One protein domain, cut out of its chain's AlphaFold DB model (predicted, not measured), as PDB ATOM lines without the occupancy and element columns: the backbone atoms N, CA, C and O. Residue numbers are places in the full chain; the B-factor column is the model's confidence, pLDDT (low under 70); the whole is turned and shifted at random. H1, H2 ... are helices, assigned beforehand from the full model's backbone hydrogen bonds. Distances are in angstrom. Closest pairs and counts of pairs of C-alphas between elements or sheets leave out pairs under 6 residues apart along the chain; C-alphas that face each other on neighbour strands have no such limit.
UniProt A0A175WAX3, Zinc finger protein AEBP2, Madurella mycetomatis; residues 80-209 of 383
ATOM      1  N   LEU A  80     -33.532 -39.683 -46.940       59.71
ATOM      2  CA  LEU A  80     -32.222 -40.332 -46.845       59.71
ATOM      3  C   LEU A  80     -31.281 -40.064 -48.020       59.71
ATOM      4  O   LEU A  80     -30.072 -39.965 -47.824       59.71
ATOM      5  N   GLN A  81     -31.799 -39.855 -49.224       64.42
ATOM      6  CA  GLN A  81     -30.990 -39.343 -50.328       64.42
ATOM      7  C   GLN A  81     -30.557 -37.890 -50.066       64.42
ATOM      8  O   GLN A  81     -29.408 -37.544 -50.350       64.42
ATOM      9  N   LEU A  82     -31.410 -37.070 -49.430       60.29
ATOM     10  CA  LEU A  82     -31.003 -35.741 -48.947       60.29
ATOM     11  C   LEU A  82     -29.849 -35.843 -47.934       60.29
ATOM     12  O   LEU A  82     -28.890 -35.074 -48.038       60.29
ATOM     13  N   PHE A  83     -29.873 -36.830 -47.029       61.94
ATOM     14  CA  PHE A  83     -28.752 -37.100 -46.118       61.94
ATOM     15  C   PHE A  83     -27.459 -37.466 -46.852       61.94
ATOM     16  O   PHE A  83     -26.421 -36.860 -46.600       61.94
ATOM     17  N   ASN A  84     -27.506 -38.411 -47.794       61.06
ATOM     18  CA  ASN A  84     -26.311 -38.800 -48.549       61.06
ATOM     19  C   ASN A  84     -25.730 -37.624 -49.350       61.06
ATOM     20  O   ASN A  84     -24.514 -37.516 -49.481       61.06
ATOM     21  N   SER A  85     -26.574 -36.712 -49.842       63.09
ATOM     22  CA  SER A  85     -26.119 -35.534 -50.590       63.09
ATOM     23  C   SER A  85     -25.452 -34.458 -49.721       63.09
ATOM     24  O   SER A  85     -24.515 -33.807 -50.176       63.09
ATOM     25  N   SER A  86     -25.912 -34.277 -48.480       71.83
ATOM     26  CA  SER A  86     -25.428 -33.231 -47.566       71.83
ATOM     27  C   SER A  86     -24.232 -33.682 -46.727       71.83
ATOM     28  O   SER A  86     -23.301 -32.904 -46.531       71.83
ATOM     29  N   PHE A  87     -24.217 -34.942 -46.286       73.02
ATOM     30  CA  PHE A  87     -23.188 -35.480 -45.388       73.02
ATOM     31  C   PHE A  87     -22.237 -36.483 -46.049       73.02
ATOM     32  O   PHE A  87     -21.279 -36.935 -45.421       73.02
ATOM     33  N   GLY A  88     -22.501 -36.886 -47.292       79.04
ATOM     34  CA  GLY A  88     -21.709 -37.877 -48.025       79.04
ATOM     35  C   GLY A  88     -21.954 -39.333 -47.605       79.04
ATOM     36  O   GLY A  88     -21.857 -40.217 -48.453       79.04
ATOM     37  N   SER A  89     -22.294 -39.605 -46.338       87.63
ATOM     38  CA  SER A  89     -22.701 -40.936 -45.861       87.63
ATOM     39  C   SER A  89     -23.545 -40.882 -44.578       87.63
ATOM     40  O   SER A  89     -23.578 -39.865 -43.880       87.63
ATOM     41  N   ILE A  90     -24.191 -42.004 -44.233       88.56
ATOM     42  CA  ILE A  90     -24.914 -42.186 -42.959       88.56
ATOM     43  C   ILE A  90     -23.971 -41.990 -41.763       88.56
ATOM     44  O   ILE A  90     -24.329 -41.344 -40.777       88.56
ATOM     45  N   GLU A  91     -22.751 -42.520 -41.853       89.90
ATOM     46  CA  GLU A  91     -21.708 -42.358 -40.838       89.90
ATOM     47  C   GLU A  91     -21.277 -40.896 -40.702       89.90
ATOM     48  O   GLU A  91     -21.089 -40.420 -39.582       89.90
ATOM     49  N   GLY A  92     -21.157 -40.173 -41.820       88.89
ATOM     50  CA  GLY A  92     -20.873 -38.738 -41.834       88.89
ATOM     51  C   GLY A  92     -21.952 -37.937 -41.106       88.89
ATOM     52  O   GLY A  92     -21.634 -37.145 -40.218       88.89
ATOM     53  N   ALA A  93     -23.226 -38.212 -41.404       88.36
ATOM     54  CA  ALA A  93     -24.366 -37.551 -40.767       88.36
ATOM     55  C   ALA A  93     -24.423 -37.819 -39.258       88.36
ATOM     56  O   ALA A  93     -24.561 -36.897 -38.454       88.36
ATOM     57  N   ALA A  94     -24.259 -39.082 -38.857       90.68
ATOM     58  CA  ALA A  94     -24.253 -39.466 -37.451       90.68
ATOM     59  C   ALA A  94     -23.084 -38.836 -36.680       90.68
ATOM     60  O   ALA A  94     -23.261 -38.394 -35.541       90.68
ATOM     61  N   ARG A  95     -21.894 -38.773 -37.294       91.17
ATOM     62  CA  ARG A  95     -20.714 -38.140 -36.693       91.17
ATOM     63  C   ARG A  95     -20.930 -36.648 -36.502       91.17
ATOM     64  O   ARG A  95     -20.751 -36.168 -35.389       91.17
ATOM     65  N   GLN A  96     -21.372 -35.944 -37.543       91.51
ATOM     66  CA  GLN A  96     -21.613 -34.505 -37.467       91.51
ATOM     67  C   GLN A  96     -22.671 -34.165 -36.414       91.51
ATOM     68  O   GLN A  96     -22.434 -33.286 -35.592       91.51
ATOM     69  N   ALA A  97     -23.794 -34.887 -36.383       90.94
ATOM     70  CA  ALA A  97     -24.830 -34.671 -35.375       90.94
ATOM     71  C   ALA A  97     -24.296 -34.888 -33.946       90.94
ATOM     72  O   ALA A  97     -24.562 -34.086 -33.051       90.94
ATOM     73  N   THR A  98     -23.496 -35.940 -33.741       90.94
ATOM     74  CA  THR A  98     -22.890 -36.261 -32.439       90.94
ATOM     75  C   THR A  98     -21.871 -35.202 -32.011       90.94
ATOM     76  O   THR A  98     -21.898 -34.742 -30.869       90.94
ATOM     77  N   GLU A  99     -20.991 -34.769 -32.912       91.18
ATOM     78  CA  GLU A  99     -19.998 -33.729 -32.632       91.18
ATOM     79  C   GLU A  99     -20.660 -32.370 -32.386       91.18
ATOM     80  O   GLU A  99     -20.318 -31.686 -31.421       91.18
ATOM     81  N   TYR A 100     -21.653 -31.998 -33.193       90.28
ATOM     82  CA  TYR A 100     -22.398 -30.756 -33.019       90.28
ATOM     83  C   TYR A 100     -23.094 -30.709 -31.656       90.28
ATOM     84  O   TYR A 100     -22.892 -29.760 -30.894       90.28
ATOM     85  N   ALA A 101     -23.820 -31.769 -31.296       88.52
ATOM     86  CA  ALA A 101     -24.440 -31.919 -29.983       88.52
ATOM     87  C   ALA A 101     -23.429 -31.769 -28.836       88.52
ATOM     88  O   ALA A 101     -23.689 -31.029 -27.887       88.52
ATOM     89  N   ARG A 102     -22.246 -32.388 -28.954       89.13
ATOM     90  CA  ARG A 102     -21.167 -32.240 -27.970       89.13
ATOM     91  C   ARG A 102     -20.723 -30.785 -27.844       89.13
ATOM     92  O   ARG A 102     -20.667 -30.256 -26.737       89.13
ATOM     93  N   THR A 103     -20.472 -30.108 -28.967       89.14
ATOM     94  CA  THR A 103     -20.073 -28.691 -28.946       89.14
ATOM     95  C   THR A 103     -21.149 -27.784 -28.351       89.14
ATOM     96  O   THR A 103     -20.812 -26.800 -27.694       89.14
ATOM     97  N   LEU A 104     -22.434 -28.098 -28.549       86.76
ATOM     98  CA  LEU A 104     -23.537 -27.369 -27.927       86.76
ATOM     99  C   LEU A 104     -23.560 -27.568 -26.413       86.76
ATOM    100  O   LEU A 104     -23.682 -26.585 -25.686       86.76
ATOM    101  N   ILE A 105     -23.398 -28.804 -25.937       85.77
ATOM    102  CA  ILE A 105     -23.327 -29.112 -24.502       85.77
ATOM    103  C   ILE A 105     -22.137 -28.387 -23.863       85.77
ATOM    104  O   ILE A 105     -22.312 -27.736 -22.832       85.77
ATOM    105  N   ASP A 106     -20.968 -28.408 -24.508       88.18
ATOM    106  CA  ASP A 106     -19.760 -27.730 -24.025       88.18
ATOM    107  C   ASP A 106     -19.925 -26.195 -23.973       88.18
ATOM    108  O   ASP A 106     -19.389 -25.540 -23.080       88.18
ATOM    109  N   ARG A 107     -20.666 -25.598 -24.922       86.89
ATOM    110  CA  ARG A 107     -20.845 -24.135 -25.030       86.89
ATOM    111  C   ARG A 107     -21.995 -23.573 -24.196       86.89
ATOM    112  O   ARG A 107     -21.865 -22.475 -23.661       86.89
ATOM    113  N   GLN A 108     -23.138 -24.252 -24.171       77.38
ATOM    114  CA  GLN A 108     -24.399 -23.733 -23.620       77.38
ATOM    115  C   GLN A 108     -24.848 -24.458 -22.345       77.38
ATOM    116  O   GLN A 108     -25.770 -23.996 -21.669       77.38
ATOM    117  N   GLY A 109     -24.222 -25.585 -21.997       67.79
ATOM    118  CA  GLY A 109     -24.741 -26.483 -20.971       67.79
ATOM    119  C   GLY A 109     -26.060 -27.141 -21.394       67.79
ATOM    120  O   GLY A 109     -26.388 -27.254 -22.577       67.79
ATOM    121  N   SER A 110     -26.847 -27.583 -20.413       62.27
ATOM    122  CA  SER A 110     -28.078 -28.362 -20.623       62.27
ATOM    123  C   SER A 110     -29.289 -27.576 -21.153       62.27
ATOM    124  O   SER A 110     -30.389 -28.121 -21.226       62.27
ATOM    125  N   TYR A 111     -29.115 -26.308 -21.540       52.90
ATOM    126  CA  TYR A 111     -30.197 -25.408 -21.952       52.90
ATOM    127  C   TYR A 111     -30.088 -25.029 -23.443       52.90
ATOM    128  O   TYR A 111     -29.842 -23.870 -23.762       52.90
ATOM    129  N   GLY A 112     -30.226 -25.995 -24.362       53.71
ATOM    130  CA  GLY A 112     -29.871 -25.790 -25.780       53.71
ATOM    131  C   GLY A 112     -30.995 -25.646 -26.815       53.71
ATOM    132  O   GLY A 112     -30.924 -24.757 -27.656       53.71
ATOM    133  N   LEU A 113     -32.042 -26.482 -26.811       55.34
ATOM    134  CA  LEU A 113     -32.961 -26.574 -27.967       55.34
ATOM    135  C   LEU A 113     -34.440 -26.473 -27.556       55.34
ATOM    136  O   LEU A 113     -35.236 -27.408 -27.635       55.34
ATOM    137  N   ALA A 114     -34.839 -25.288 -27.093       51.93
ATOM    138  CA  ALA A 114     -36.228 -24.983 -26.749       51.93
ATOM    139  C   ALA A 114     -37.092 -24.800 -28.014       51.93
ATOM    140  O   ALA A 114     -37.466 -23.683 -28.367       51.93
ATOM    141  N   GLY A 115     -37.419 -25.880 -28.728       56.89
ATOM    142  CA  GLY A 115     -38.323 -25.760 -29.878       56.89
ATOM    143  C   GLY A 115     -38.723 -27.043 -30.592       56.89
ATOM    144  O   GLY A 115     -39.822 -27.092 -31.143       56.89
ATOM    145  N   LEU A 116     -37.892 -28.085 -30.566       56.81
ATOM    146  CA  LEU A 116     -38.129 -29.305 -31.338       56.81
ATOM    147  C   LEU A 116     -37.720 -30.539 -30.533       56.81
ATOM    148  O   LEU A 116     -36.737 -31.171 -30.852       56.81
ATOM    149  N   SER A 117     -38.479 -30.940 -29.512       72.82
ATOM    150  CA  SER A 117     -38.183 -32.204 -28.819       72.82
ATOM    151  C   SER A 117     -38.728 -33.388 -29.625       72.82
ATOM    152  O   SER A 117     -39.807 -33.914 -29.350       72.82
ATOM    153  N   ILE A 118     -38.021 -33.753 -30.700       80.66
ATOM    154  CA  ILE A 118     -38.329 -34.961 -31.482       80.66
ATOM    155  C   ILE A 118     -38.103 -36.184 -30.601       80.66
ATOM    156  O   ILE A 118     -38.961 -37.062 -30.550       80.66
ATOM    157  N   VAL A 119     -36.996 -36.187 -29.859       82.53
ATOM    158  CA  VAL A 119     -36.702 -37.129 -28.782       82.53
ATOM    159  C   VAL A 119     -36.819 -36.361 -27.469       82.53
ATOM    160  O   VAL A 119     -36.175 -35.331 -27.288       82.53
ATOM    161  N   THR A 120     -37.672 -36.820 -26.559       83.84
ATOM    162  CA  THR A 120     -37.779 -36.231 -25.216       83.84
ATOM    163  C   THR A 120     -36.758 -36.874 -24.294       83.84
ATOM    164  O   THR A 120     -36.609 -38.099 -24.310       83.84
ATOM    165  N   SER A 121     -36.112 -36.075 -23.445       81.47
ATOM    166  CA  SER A 121     -35.169 -36.584 -22.444       81.47
ATOM    167  C   SER A 121     -35.808 -37.643 -21.529       81.47
ATOM    168  O   SER A 121     -35.184 -38.645 -21.195       81.47
ATOM    169  N   GLU A 122     -37.098 -37.483 -21.241       85.57
ATOM    170  CA  GLU A 122     -37.933 -38.377 -20.446       85.57
ATOM    171  C   GLU A 122     -38.131 -39.746 -21.112       85.57
ATOM    172  O   GLU A 122     -38.223 -40.754 -20.422       85.57
ATOM    173  N   ALA A 123     -38.166 -39.806 -22.448       87.74
ATOM    174  CA  ALA A 123     -38.319 -41.073 -23.168       87.74
ATOM    175  C   ALA A 123     -37.031 -41.904 -23.112       87.74
ATOM    176  O   ALA A 123     -37.086 -43.128 -22.999       87.74
ATOM    177  N   VAL A 124     -35.872 -41.235 -23.151       87.05
ATOM    178  CA  VAL A 124     -34.564 -41.879 -22.983       87.05
ATOM    179  C   VAL A 124     -34.421 -42.405 -21.553       87.05
ATOM    180  O   VAL A 124     -34.050 -43.562 -21.365       87.05
ATOM    181  N   GLU A 125     -34.771 -41.597 -20.548       87.98
ATOM    182  CA  GLU A 125     -34.759 -42.017 -19.139       87.98
ATOM    183  C   GLU A 125     -35.701 -43.193 -18.877       87.98
ATOM    184  O   GLU A 125     -35.303 -44.166 -18.242       87.98
ATOM    185  N   GLU A 126     -36.930 -43.142 -19.395       90.98
ATOM    186  CA  GLU A 126     -37.901 -44.223 -19.231       90.98
ATOM    187  C   GLU A 126     -37.394 -45.536 -19.848       90.98
ATOM    188  O   GLU A 126     -37.555 -46.600 -19.252       90.98
ATOM    189  N   ALA A 127     -36.743 -45.484 -21.012       89.18
ATOM    190  CA  ALA A 127     -36.180 -46.675 -21.642       89.18
ATOM    191  C   ALA A 127     -34.990 -47.255 -20.863       89.18
ATOM    192  O   ALA A 127     -34.924 -48.471 -20.675       89.18
ATOM    193  N   LEU A 128     -34.088 -46.405 -20.364       88.29
ATOM    194  CA  LEU A 128     -32.969 -46.836 -19.519       88.29
ATOM    195  C   LEU A 128     -33.451 -47.405 -18.180       88.29
ATOM    196  O   LEU A 128     -32.916 -48.400 -17.698       88.29
ATOM    197  N   TRP A 129     -34.496 -46.821 -17.598       89.30
ATOM    198  CA  TRP A 129     -35.107 -47.340 -16.380       89.30
ATOM    199  C   TRP A 129     -35.772 -48.704 -16.610       89.30
ATOM    200  O   TRP A 129     -35.546 -49.629 -15.834       89.30
ATOM    201  N   ARG A 130     -36.515 -48.882 -17.715       89.49
ATOM    202  CA  ARG A 130     -37.115 -50.185 -18.070       89.49
ATOM    203  C   ARG A 130     -36.057 -51.270 -18.249       89.49
ATOM    204  O   ARG A 130     -36.281 -52.408 -17.852       89.49
ATOM    205  N   LEU A 131     -34.914 -50.914 -18.832       87.95
ATOM    206  CA  LEU A 131     -33.768 -51.806 -18.980       87.95
ATOM    207  C   LEU A 131     -33.239 -52.266 -17.615       87.95
ATOM    208  O   LEU A 131     -33.029 -53.457 -17.399       87.95
ATOM    209  N   GLN A 132     -33.080 -51.322 -16.684       89.27
ATOM    210  CA  GLN A 132     -32.613 -51.596 -15.327       89.27
ATOM    211  C   GLN A 132     -33.596 -52.482 -14.547       89.27
ATOM    212  O   GLN A 132     -33.167 -53.403 -13.853       89.27
ATOM    213  N   GLU A 133     -34.903 -52.242 -14.670       89.32
ATOM    214  CA  GLU A 133     -35.926 -53.055 -14.002       89.32
ATOM    215  C   GLU A 133     -36.009 -54.486 -14.526       89.32
ATOM    216  O   GLU A 133     -36.262 -55.413 -13.756       89.32
ATOM    217  N   GLN A 134     -35.808 -54.686 -15.829       89.37
ATOM    218  CA  GLN A 134     -35.884 -56.018 -16.427       89.37
ATOM    219  C   GLN A 134     -34.757 -56.942 -15.956       89.37
ATOM    220  O   GLN A 134     -34.838 -58.149 -16.192       89.37
ATOM    221  N   GLY A 135     -33.712 -56.408 -15.308       84.23
ATOM    222  CA  GLY A 135     -32.550 -57.179 -14.865       84.23
ATOM    223  C   GLY A 135     -31.845 -57.907 -16.012       84.23
ATOM    224  O   GLY A 135     -31.128 -58.875 -15.776       84.23
ATOM    225  N   GLN A 136     -32.097 -57.494 -17.256       77.35
ATOM    226  CA  GLN A 136     -31.478 -58.067 -18.439       77.35
ATOM    227  C   GLN A 136     -30.139 -57.371 -18.682       77.35
ATOM    228  O   GLN A 136     -30.081 -56.143 -18.677       77.35
ATOM    229  N   ASP A 137     -29.103 -58.144 -19.016       77.06
ATOM    230  CA  ASP A 137     -27.786 -57.658 -19.478       77.06
ATOM    231  C   ASP A 137     -27.841 -56.964 -20.859       77.06
ATOM    232  O   ASP A 137     -26.856 -56.882 -21.598       77.06
ATOM    233  N   SER A 138     -29.016 -56.486 -21.257       78.78
ATOM    234  CA  SER A 138     -29.203 -55.736 -22.484       78.78
ATOM    235  C   SER A 138     -28.409 -54.429 -22.381       78.78
ATOM    236  O   SER A 138     -28.490 -53.696 -21.398       78.78
ATOM    237  N   SER A 139     -27.602 -54.135 -23.401       85.35
ATOM    238  CA  SER A 139     -26.776 -52.926 -23.422       85.35
ATOM    239  C   SER A 139     -27.663 -51.669 -23.420       85.35
ATOM    240  O   SER A 139     -28.636 -51.633 -24.182       85.35
ATOM    241  N   PRO A 140     -27.303 -50.595 -22.685       84.99
ATOM    242  CA  PRO A 140     -27.951 -49.279 -22.780       84.99
ATOM    243  C   PRO A 140     -28.140 -48.795 -24.222       84.99
ATOM    244  O   PRO A 140     -29.114 -48.114 -24.540       84.99
ATOM    245  N   ARG A 141     -27.241 -49.217 -25.121       85.94
ATOM    246  CA  ARG A 141     -27.321 -48.967 -26.560       85.94
ATOM    247  C   ARG A 141     -28.623 -49.468 -27.190       85.94
ATOM    248  O   ARG A 141     -29.185 -48.743 -28.000       85.94
ATOM    249  N   ALA A 142     -29.096 -50.665 -26.843       86.24
ATOM    250  CA  ALA A 142     -30.306 -51.239 -27.435       86.24
ATOM    251  C   ALA A 142     -31.558 -50.448 -27.020       86.24
ATOM    252  O   ALA A 142     -32.348 -50.052 -27.870       86.24
ATOM    253  N   ALA A 143     -31.675 -50.111 -25.732       87.28
ATOM    254  CA  ALA A 143     -32.779 -49.292 -25.227       87.28
ATOM    255  C   ALA A 143     -32.811 -47.899 -25.882       87.28
ATOM    256  O   ALA A 143     -33.868 -47.404 -26.272       87.28
ATOM    257  N   VAL A 144     -31.639 -47.280 -26.057       88.26
ATOM    258  CA  VAL A 144     -31.501 -46.005 -26.769       88.26
ATOM    259  C   VAL A 144     -31.885 -46.134 -28.245       88.26
ATOM    260  O   VAL A 144     -32.596 -45.275 -28.767       88.26
ATOM    261  N   GLN A 145     -31.444 -47.198 -28.919       89.19
ATOM    262  CA  GLN A 145     -31.806 -47.470 -30.310       89.19
ATOM    263  C   GLN A 145     -33.323 -47.599 -30.474       89.19
ATOM    264  O   GLN A 145     -33.871 -46.985 -31.385       89.19
ATOM    265  N   ASP A 146     -34.009 -48.300 -29.572       87.76
ATOM    266  CA  ASP A 146     -35.466 -48.455 -29.626       87.76
ATOM    267  C   ASP A 146     -36.199 -47.112 -29.506       87.76
ATOM    268  O   ASP A 146     -37.114 -46.829 -30.287       87.76
ATOM    269  N   VAL A 147     -35.770 -46.244 -28.582       88.80
ATOM    270  CA  VAL A 147     -36.330 -44.888 -28.440       88.80
ATOM    271  C   VAL A 147     -36.085 -44.073 -29.702       88.80
ATOM    272  O   VAL A 147     -37.012 -43.474 -30.249       88.80
ATOM    273  N   LEU A 148     -34.850 -44.058 -30.204       88.38
ATOM    274  CA  LEU A 148     -34.525 -43.319 -31.420       88.38
ATOM    275  C   LEU A 148     -35.320 -43.827 -32.609       88.38
ATOM    276  O   LEU A 148     -35.862 -43.016 -33.350       88.38
ATOM    277  N   HIS A 149     -35.449 -45.142 -32.769       87.01
ATOM    278  CA  HIS A 149     -36.276 -45.727 -33.810       87.01
ATOM    279  C   HIS A 149     -37.718 -45.239 -33.678       87.01
ATOM    280  O   HIS A 149     -38.271 -44.680 -34.619       87.01
ATOM    281  N   GLN A 150     -38.316 -45.358 -32.490       86.50
ATOM    282  CA  GLN A 150     -39.695 -44.943 -32.247       86.50
ATOM    283  C   GLN A 150     -39.931 -43.446 -32.479       86.50
ATOM    284  O   GLN A 150     -41.052 -43.063 -32.782       86.50
ATOM    285  N   HIS A 151     -38.930 -42.584 -32.343       86.64
ATOM    286  CA  HIS A 151     -39.113 -41.143 -32.521       86.64
ATOM    287  C   HIS A 151     -38.711 -40.669 -33.924       86.64
ATOM    288  O   HIS A 151     -39.483 -39.978 -34.597       86.64
ATOM    289  N   LEU A 152     -37.543 -41.092 -34.405       85.97
ATOM    290  CA  LEU A 152     -37.008 -40.716 -35.710       85.97
ATOM    291  C   LEU A 152     -37.755 -41.392 -36.859       85.97
ATOM    292  O   LEU A 152     -37.982 -40.739 -37.870       85.97
ATOM    293  N   TYR A 153     -38.213 -42.642 -36.711       83.84
ATOM    294  CA  TYR A 153     -38.962 -43.332 -37.768       83.84
ATOM    295  C   TYR A 153     -40.208 -42.551 -38.180       83.84
ATOM    296  O   TYR A 153     -40.408 -42.264 -39.359       83.84
ATOM    297  N   TYR A 154     -41.039 -42.143 -37.214       81.68
ATOM    298  CA  TYR A 154     -42.240 -41.366 -37.531       81.68
ATOM    299  C   TYR A 154     -41.897 -39.966 -38.034       81.68
ATOM    300  O   TYR A 154     -42.635 -39.438 -38.862       81.68
ATOM    301  N   HIS A 155     -40.790 -39.382 -37.566       82.31
ATOM    302  CA  HIS A 155     -40.342 -38.081 -38.042       82.31
ATOM    303  C   HIS A 155     -39.907 -38.139 -39.513       82.31
ATOM    304  O   HIS A 155     -40.469 -37.426 -40.339       82.31
ATOM    305  N   PHE A 156     -38.985 -39.037 -39.871       81.69
ATOM    306  CA  PHE A 156     -38.484 -39.188 -41.241       81.69
ATOM    307  C   PHE A 156     -39.541 -39.704 -42.211       81.69
ATOM    308  O   PHE A 156     -39.603 -39.243 -43.348       81.69
ATOM    309  N   ARG A 157     -40.433 -40.586 -41.756       77.17
ATOM    310  CA  ARG A 157     -41.572 -41.028 -42.563       77.17
ATOM    311  C   ARG A 157     -42.527 -39.880 -42.907       77.17
ATOM    312  O   ARG A 157     -43.094 -39.878 -43.996       77.17
ATOM    313  N   ASP A 158     -42.725 -38.918 -42.004       73.43
ATOM    314  CA  ASP A 158     -43.587 -37.751 -42.252       73.43
ATOM    315  C   ASP A 158     -42.832 -36.580 -42.913       73.43
ATOM    316  O   ASP A 158     -43.463 -35.683 -43.472       73.43
ATOM    317  N   MET A 159     -41.491 -36.599 -42.932       69.12
ATOM    318  CA  MET A 159     -40.670 -35.558 -43.569       69.12
ATOM    319  C   MET A 159     -40.880 -35.439 -45.078       69.12
ATOM    320  O   MET A 159     -40.725 -34.349 -45.615       69.12
ATOM    321  N   GLY A 160     -41.355 -36.482 -45.769       64.15
ATOM    322  CA  GLY A 160     -41.823 -36.320 -47.154       64.15
ATOM    323  C   GLY A 160     -42.891 -35.219 -47.316       64.15
ATOM    324  O   GLY A 160     -43.108 -34.724 -48.417       64.15
ATOM    325  N   GLN A 161     -43.554 -34.807 -46.225       60.43
ATOM    326  CA  GLN A 161     -44.549 -33.729 -46.190       60.43
ATOM    327  C   GLN A 161     -44.053 -32.438 -45.518       60.43
ATOM    328  O   GLN A 161     -44.673 -31.390 -45.696       60.43
ATOM    329  N   LEU A 162     -42.987 -32.499 -44.717       57.74
ATOM    330  CA  LEU A 162     -42.453 -31.380 -43.940       57.74
ATOM    331  C   LEU A 162     -41.072 -31.042 -44.505       57.74
ATOM    332  O   LEU A 162     -40.162 -31.849 -44.380       57.74
ATOM    333  N   GLN A 163     -40.896 -29.850 -45.089       58.60
ATOM    334  CA  GLN A 163     -39.595 -29.323 -45.556       58.60
ATOM    335  C   GLN A 163     -38.614 -29.031 -44.396       58.60
ATOM    336  O   GLN A 163     -37.924 -28.014 -44.391       58.60
ATOM    337  N   SER A 164     -38.599 -29.866 -43.362       74.99
ATOM    338  CA  SER A 164     -37.633 -29.781 -42.280       74.99
ATOM    339  C   SER A 164     -36.319 -30.388 -42.750       74.99
ATOM    340  O   SER A 164     -36.313 -31.437 -43.392       74.99
ATOM    341  N   ASP A 165     -35.212 -29.726 -42.425       79.88
ATOM    342  CA  ASP A 165     -33.887 -30.280 -42.667       79.88
ATOM    343  C   ASP A 165     -33.702 -31.530 -41.781       79.88
ATOM    344  O   ASP A 165     -33.800 -31.422 -40.551       79.88
ATOM    345  N   PRO A 166     -33.440 -32.708 -42.376       82.88
ATOM    346  CA  PRO A 166     -33.157 -33.926 -41.631       82.88
ATOM    347  C   PRO A 166     -32.046 -33.771 -40.577       82.88
ATOM    348  O   PRO A 166     -32.077 -34.427 -39.532       82.88
ATOM    349  N   SER A 167     -31.082 -32.892 -40.854       85.21
ATOM    350  CA  SER A 167     -29.917 -32.590 -40.021       85.21
ATOM    351  C   SER A 167     -30.320 -32.116 -38.632       85.21
ATOM    352  O   SER A 167     -29.836 -32.640 -37.633       85.21
ATOM    353  N   ILE A 168     -31.292 -31.202 -38.570       85.54
ATOM    354  CA  ILE A 168     -31.777 -30.610 -37.319       85.54
ATOM    355  C   ILE A 168     -32.360 -31.698 -36.412       85.54
ATOM    356  O   ILE A 168     -32.157 -31.686 -35.200       85.54
ATOM    357  N   ALA A 169     -33.068 -32.671 -36.996       87.28
ATOM    358  CA  ALA A 169     -33.650 -33.772 -36.241       87.28
ATOM    359  C   ALA A 169     -32.588 -34.700 -35.637       87.28
ATOM    360  O   ALA A 169     -32.760 -35.180 -34.515       87.28
ATOM    361  N   LEU A 170     -31.494 -34.945 -36.365       89.32
ATOM    362  CA  LEU A 170     -30.376 -35.737 -35.857       89.32
ATOM    363  C   LEU A 170     -29.567 -34.992 -34.803       89.32
ATOM    364  O   LEU A 170     -29.213 -35.596 -33.795       89.32
ATOM    365  N   GLU A 171     -29.279 -33.711 -35.021       88.89
ATOM    366  CA  GLU A 171     -28.559 -32.860 -34.070       88.89
ATOM    367  C   GLU A 171     -29.306 -32.771 -32.736       88.89
ATOM    368  O   GLU A 171     -28.712 -32.970 -31.677       88.89
ATOM    369  N   GLU A 172     -30.625 -32.574 -32.786       88.82
ATOM    370  CA  GLU A 172     -31.490 -32.630 -31.608       88.82
ATOM    371  C   GLU A 172     -31.432 -34.001 -30.932       88.82
ATOM    372  O   GLU A 172     -31.238 -34.091 -29.720       88.82
ATOM    373  N   ALA A 173     -31.616 -35.083 -31.695       90.15
ATOM    374  CA  ALA A 173     -31.598 -36.427 -31.134       90.15
ATOM    375  C   ALA A 173     -30.255 -36.714 -30.447       90.15
ATOM    376  O   ALA A 173     -30.236 -37.175 -29.308       90.15
ATOM    377  N   ALA A 174     -29.139 -36.370 -31.092       91.65
ATOM    378  CA  ALA A 174     -27.801 -36.506 -30.533       91.65
ATOM    379  C   ALA A 174     -27.621 -35.682 -29.248       91.65
ATOM    380  O   ALA A 174     -27.056 -36.181 -28.274       91.65
ATOM    381  N   TYR A 175     -28.138 -34.450 -29.219       90.23
ATOM    382  CA  TYR A 175     -28.101 -33.581 -28.044       90.23
ATOM    383  C   TYR A 175     -28.857 -34.197 -26.863       90.23
ATOM    384  O   TYR A 175     -28.313 -34.321 -25.766       90.23
ATOM    385  N   GLN A 176     -30.083 -34.669 -27.096       88.93
ATOM    386  CA  GLN A 176     -30.924 -35.271 -26.059       88.93
ATOM    387  C   GLN A 176     -30.329 -36.568 -25.498       88.93
ATOM    388  O   GLN A 176     -30.421 -36.818 -24.295       88.93
ATOM    389  N   LEU A 177     -29.675 -37.374 -26.339       89.60
ATOM    390  CA  LEU A 177     -28.959 -38.570 -25.895       89.60
ATOM    391  C   LEU A 177     -27.748 -38.226 -25.028       89.60
ATOM    392  O   LEU A 177     -27.588 -38.793 -23.948       89.60
ATOM    393  N   GLN A 178     -26.905 -37.293 -25.473       90.49
ATOM    394  CA  GLN A 178     -25.670 -36.940 -24.766       90.49
ATOM    395  C   GLN A 178     -25.914 -36.222 -23.438       90.49
ATOM    396  O   GLN A 178     -25.087 -36.317 -22.538       90.49
ATOM    397  N   LEU A 179     -27.063 -35.563 -23.264       87.58
ATOM    398  CA  LEU A 179     -27.458 -35.027 -21.960       87.58
ATOM    399  C   LEU A 179     -27.673 -36.110 -20.893       87.58
ATOM    400  O   LEU A 179     -27.611 -35.808 -19.701       87.58
ATOM    401  N   ARG A 180     -27.983 -37.348 -21.298       85.37
ATOM    402  CA  ARG A 180     -28.409 -38.426 -20.387       85.37
ATOM    403  C   ARG A 180     -27.439 -39.591 -20.324       85.37
ATOM    404  O   ARG A 180     -27.324 -40.223 -19.276       85.37
ATOM    405  N   LEU A 181     -26.725 -39.859 -21.409       87.17
ATOM    406  CA  LEU A 181     -25.646 -40.832 -21.410       87.17
ATOM    407  C   LEU A 181     -24.453 -40.262 -20.637       87.17
ATOM    408  O   LEU A 181     -23.896 -39.230 -20.997       87.17
ATOM    409  N   GLN A 182     -24.067 -40.946 -19.564       83.16
ATOM    410  CA  GLN A 182     -22.890 -40.607 -18.766       83.16
ATOM    411  C   GLN A 182     -21.750 -41.582 -19.066       83.16
ATOM    412  O   GLN A 182     -21.978 -42.740 -19.406       83.16
ATOM    413  N   GLY A 183     -20.516 -41.113 -18.886       85.17
ATOM    414  CA  GLY A 183     -19.311 -41.929 -19.014       85.17
ATOM    415  C   GLY A 183     -18.573 -41.764 -20.348       85.17
ATOM    416  O   GLY A 183     -19.049 -41.080 -21.255       85.17
ATOM    417  N   PRO A 184     -17.381 -42.375 -20.464       83.92
ATOM    418  CA  PRO A 184     -16.507 -42.210 -21.627       83.92
ATOM    419  C   PRO A 184     -17.109 -42.784 -22.917       83.92
ATOM    420  O   PRO A 184     -16.782 -42.315 -24.001       83.92
ATOM    421  N   GLU A 185     -18.023 -43.751 -22.801       87.22
ATOM    422  CA  GLU A 185     -18.662 -44.441 -23.931       87.22
ATOM    423  C   GLU A 185     -19.918 -43.726 -24.455       87.22
ATOM    424  O   GLU A 185     -20.487 -44.134 -25.465       87.22
ATOM    425  N   ALA A 186     -20.377 -42.655 -23.795       86.93
ATOM    426  CA  ALA A 186     -21.624 -41.969 -24.140       86.93
ATOM    427  C   ALA A 186     -21.662 -41.495 -25.604       86.93
ATOM    428  O   ALA A 186     -22.683 -41.624 -26.285       86.93
ATOM    429  N   LEU A 187     -20.531 -40.986 -26.096       89.13
ATOM    430  CA  LEU A 187     -20.383 -40.525 -27.477       89.13
ATOM    431  C   LEU A 187     -20.462 -41.679 -28.474       89.13
ATOM    432  O   LEU A 187     -21.170 -41.564 -29.473       89.13
ATOM    433  N   ASP A 188     -19.795 -42.793 -28.180       89.83
ATOM    434  CA  ASP A 188     -19.810 -43.976 -29.038       89.83
ATOM    435  C   ASP A 188     -21.214 -44.580 -29.093       89.83
ATOM    436  O   ASP A 188     -21.724 -44.876 -30.172       89.83
ATOM    437  N   ILE A 189     -21.890 -44.693 -27.944       89.05
ATOM    438  CA  ILE A 189     -23.275 -45.171 -27.869       89.05
ATOM    439  C   ILE A 189     -24.192 -44.278 -28.713       89.05
ATOM    440  O   ILE A 189     -24.965 -44.801 -29.515       89.05
ATOM    441  N   CYS A 190     -24.084 -42.952 -28.574       89.31
ATOM    442  CA  CYS A 190     -24.864 -41.988 -29.351       89.31
ATOM    443  C   CYS A 190     -24.620 -42.151 -30.860       89.31
ATOM    444  O   CYS A 190     -25.565 -42.370 -31.623       89.31
ATOM    445  N   TYR A 191     -23.354 -42.113 -31.278       92.00
ATOM    446  CA  TYR A 191     -22.951 -42.261 -32.673       92.00
ATOM    447  C   TYR A 191     -23.476 -43.570 -33.274       92.00
ATOM    448  O   TYR A 191     -24.187 -43.566 -34.283       92.00
ATOM    449  N   TYR A 192     -23.191 -44.701 -32.630       91.39
ATOM    450  CA  TYR A 192     -23.586 -46.006 -33.141       91.39
ATOM    451  C   TYR A 192     -25.100 -46.211 -33.140       91.39
ATOM    452  O   TYR A 192     -25.618 -46.904 -34.023       91.39
ATOM    453  N   ALA A 193     -25.824 -45.639 -32.178       90.03
ATOM    454  CA  ALA A 193     -27.277 -45.697 -32.162       90.03
ATOM    455  C   ALA A 193     -27.863 -44.956 -33.372       90.03
ATOM    456  O   ALA A 193     -28.652 -45.549 -34.108       90.03
ATOM    457  N   ILE A 194     -27.399 -43.733 -33.651       89.92
ATOM    458  CA  ILE A 194     -27.853 -42.942 -34.805       89.92
ATOM    459  C   ILE A 194     -27.537 -43.654 -36.126       89.92
ATOM    460  O   ILE A 194     -28.434 -43.807 -36.955       89.92
ATOM    461  N   VAL A 195     -26.309 -44.165 -36.305       91.04
ATOM    462  CA  VAL A 195     -25.925 -44.931 -37.510       91.04
ATOM    463  C   VAL A 195     -26.854 -46.124 -37.724       91.04
ATOM    464  O   VAL A 195     -27.347 -46.341 -38.830       91.04
ATOM    465  N   THR A 196     -27.117 -46.896 -36.666       89.38
ATOM    466  CA  THR A 196     -27.941 -48.111 -36.766       89.38
ATOM    467  C   THR A 196     -29.369 -47.771 -37.196       89.38
ATOM    468  O   THR A 196     -29.926 -48.450 -38.058       89.38
ATOM    469  N   ILE A 197     -29.948 -46.702 -36.638       86.78
ATOM    470  CA  ILE A 197     -31.308 -46.270 -36.971       86.78
ATOM    471  C   ILE A 197     -31.392 -45.712 -38.385       86.78
ATOM    472  O   ILE A 197     -32.283 -46.110 -39.126       86.78
ATOM    473  N   LEU A 198     -30.457 -44.860 -38.801       88.00
ATOM    474  CA  LEU A 198     -30.425 -44.355 -40.174       88.00
ATOM    475  C   LEU A 198     -30.283 -45.488 -41.196       88.00
ATOM    476  O   LEU A 198     -30.985 -45.493 -42.204       88.00
ATOM    477  N   ALA A 199     -29.441 -46.485 -40.912       89.07
ATOM    478  CA  ALA A 199     -29.294 -47.656 -41.768       89.07
ATOM    479  C   ALA A 199     -30.569 -48.517 -41.818       89.07
ATOM    480  O   ALA A 199     -30.902 -49.052 -42.873       89.07
ATOM    481  N   GLN A 200     -31.290 -48.665 -40.701       88.04
ATOM    482  CA  GLN A 200     -32.582 -49.362 -40.688       88.04
ATOM    483  C   GLN A 200     -33.640 -48.590 -41.479       88.04
ATOM    484  O   GLN A 200     -34.325 -49.181 -42.306       88.04
ATOM    485  N   LEU A 201     -33.723 -47.273 -41.286       84.33
ATOM    486  CA  LEU A 201     -34.642 -46.412 -42.025       84.33
ATOM    487  C   LEU A 201     -34.368 -46.432 -43.529       84.33
ATOM    488  O   LEU A 201     -35.317 -46.396 -44.305       84.33
ATOM    489  N   ALA A 202     -33.097 -46.515 -43.935       85.25
ATOM    490  CA  ALA A 202     -32.707 -46.677 -45.337       85.25
ATOM    491  C   ALA A 202     -33.307 -47.935 -45.940       85.25
ATOM    492  O   ALA A 202     -34.034 -47.846 -46.927       85.25
ATOM    493  N   ARG A 203     -33.106 -49.075 -45.277       86.39
ATOM    494  CA  ARG A 203     -33.674 -50.351 -45.717       86.39
ATOM    495  C   ARG A 203     -35.198 -50.331 -45.750       86.39
ATOM    496  O   ARG A 203     -35.788 -50.820 -46.706       86.39
ATOM    497  N   ASP A 204     -35.838 -49.774 -44.723       81.27
ATOM    498  CA  ASP A 204     -37.300 -49.734 -44.634       81.27
ATOM    499  C   ASP A 204     -37.918 -48.863 -45.736       81.27
ATOM    500  O   ASP A 204     -38.997 -49.179 -46.240       81.27
ATOM    501  N   LEU A 205     -37.251 -47.766 -46.108       75.92
ATOM    502  CA  LEU A 205     -37.702 -46.886 -47.184       75.92
ATOM    503  C   LEU A 205     -37.450 -47.500 -48.565       75.92
ATOM    504  O   LEU A 205     -38.355 -47.459 -49.393       75.92
ATOM    505  N   GLU A 206     -36.295 -48.132 -48.787       80.16
ATOM    506  CA  GLU A 206     -36.003 -48.885 -50.018       80.16
ATOM    507  C   GLU A 206     -37.013 -50.026 -50.227       80.16
ATOM    508  O   GLU A 206     -37.585 -50.166 -51.308       80.16
ATOM    509  N   ALA A 207     -37.340 -50.776 -49.171       79.22
ATOM    510  CA  ALA A 207     -38.334 -51.849 -49.228       79.22
ATOM    511  C   ALA A 207     -39.756 -51.357 -49.568       79.22
ATOM    512  O   ALA A 207     -40.582 -52.139 -50.041       79.22
ATOM    513  N   CYS A 208     -40.073 -50.080 -49.325       71.07
ATOM    514  CA  CYS A 208     -41.371 -49.503 -49.685       71.07
ATOM    515  C   CYS A 208     -41.456 -49.088 -51.162       71.07
ATOM    516  O   CYS A 208     -42.567 -49.002 -51.688       71.07
ATOM    517  N   GLU A 209     -40.328 -48.814 -51.822       63.85
ATOM    518  CA  GLU A 209     -40.286 -48.408 -53.236       63.85
ATOM    519  C   GLU A 209     -40.337 -49.610 -54.194       63.85
ATOM    520  O   GLU A 209     -40.790 -49.475 -55.329       63.85
TER     521      GLU A 209
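What this domain is: This is residues 80 to 209 of the 383 residues of the protein "Zinc finger protein AEBP2" of Madurella mycetomatis (UniProt A0A175WAX3). H4, H5 and H6 form an up-and-down bundle, each running against the one before; H2 crosses H5, and H3 folds back on residues 140 to 147 of H4. Short H1 makes a corner with H2. The printed part, 130 residues with six named helices, is all helix and compact: radius of gyration of the C-alphas 14.3 A, spans 40 by 35 by 24 A.

Where its parts are: Find C-alpha 80 at (-32.222, -40.332, -46.845), where H1, residues 80 to 87, begins. Then come H2, 90 to 108; H3, 121 to 133; H4, 140 to 159, with a kink of 30 degrees near residue 151; H5, 166 to 178; and H6, 186 to 209, 35.2 A, ending at (-40.286, -48.408, -53.236).

How they stand to each other: Start at the hub, H5: its Glu 171 and Ala 97 of H2 have the closest C-alphas, 4.3 A, at a steep tilt of 57 degrees. H4 and H6 touch, closest at C-alphas 145 and 193, 5.2 A. O i to N i+4 pairs are within hydrogen-bond range throughout H1, H2, H3, H5 and H6, and 15 of 16 in H4.

The domain as a whole: The printed part has no cut. The H2 to H3 link is long; pLDDT is under 70 at 80 to 85, 109 to 116, 159 to 163 and 209.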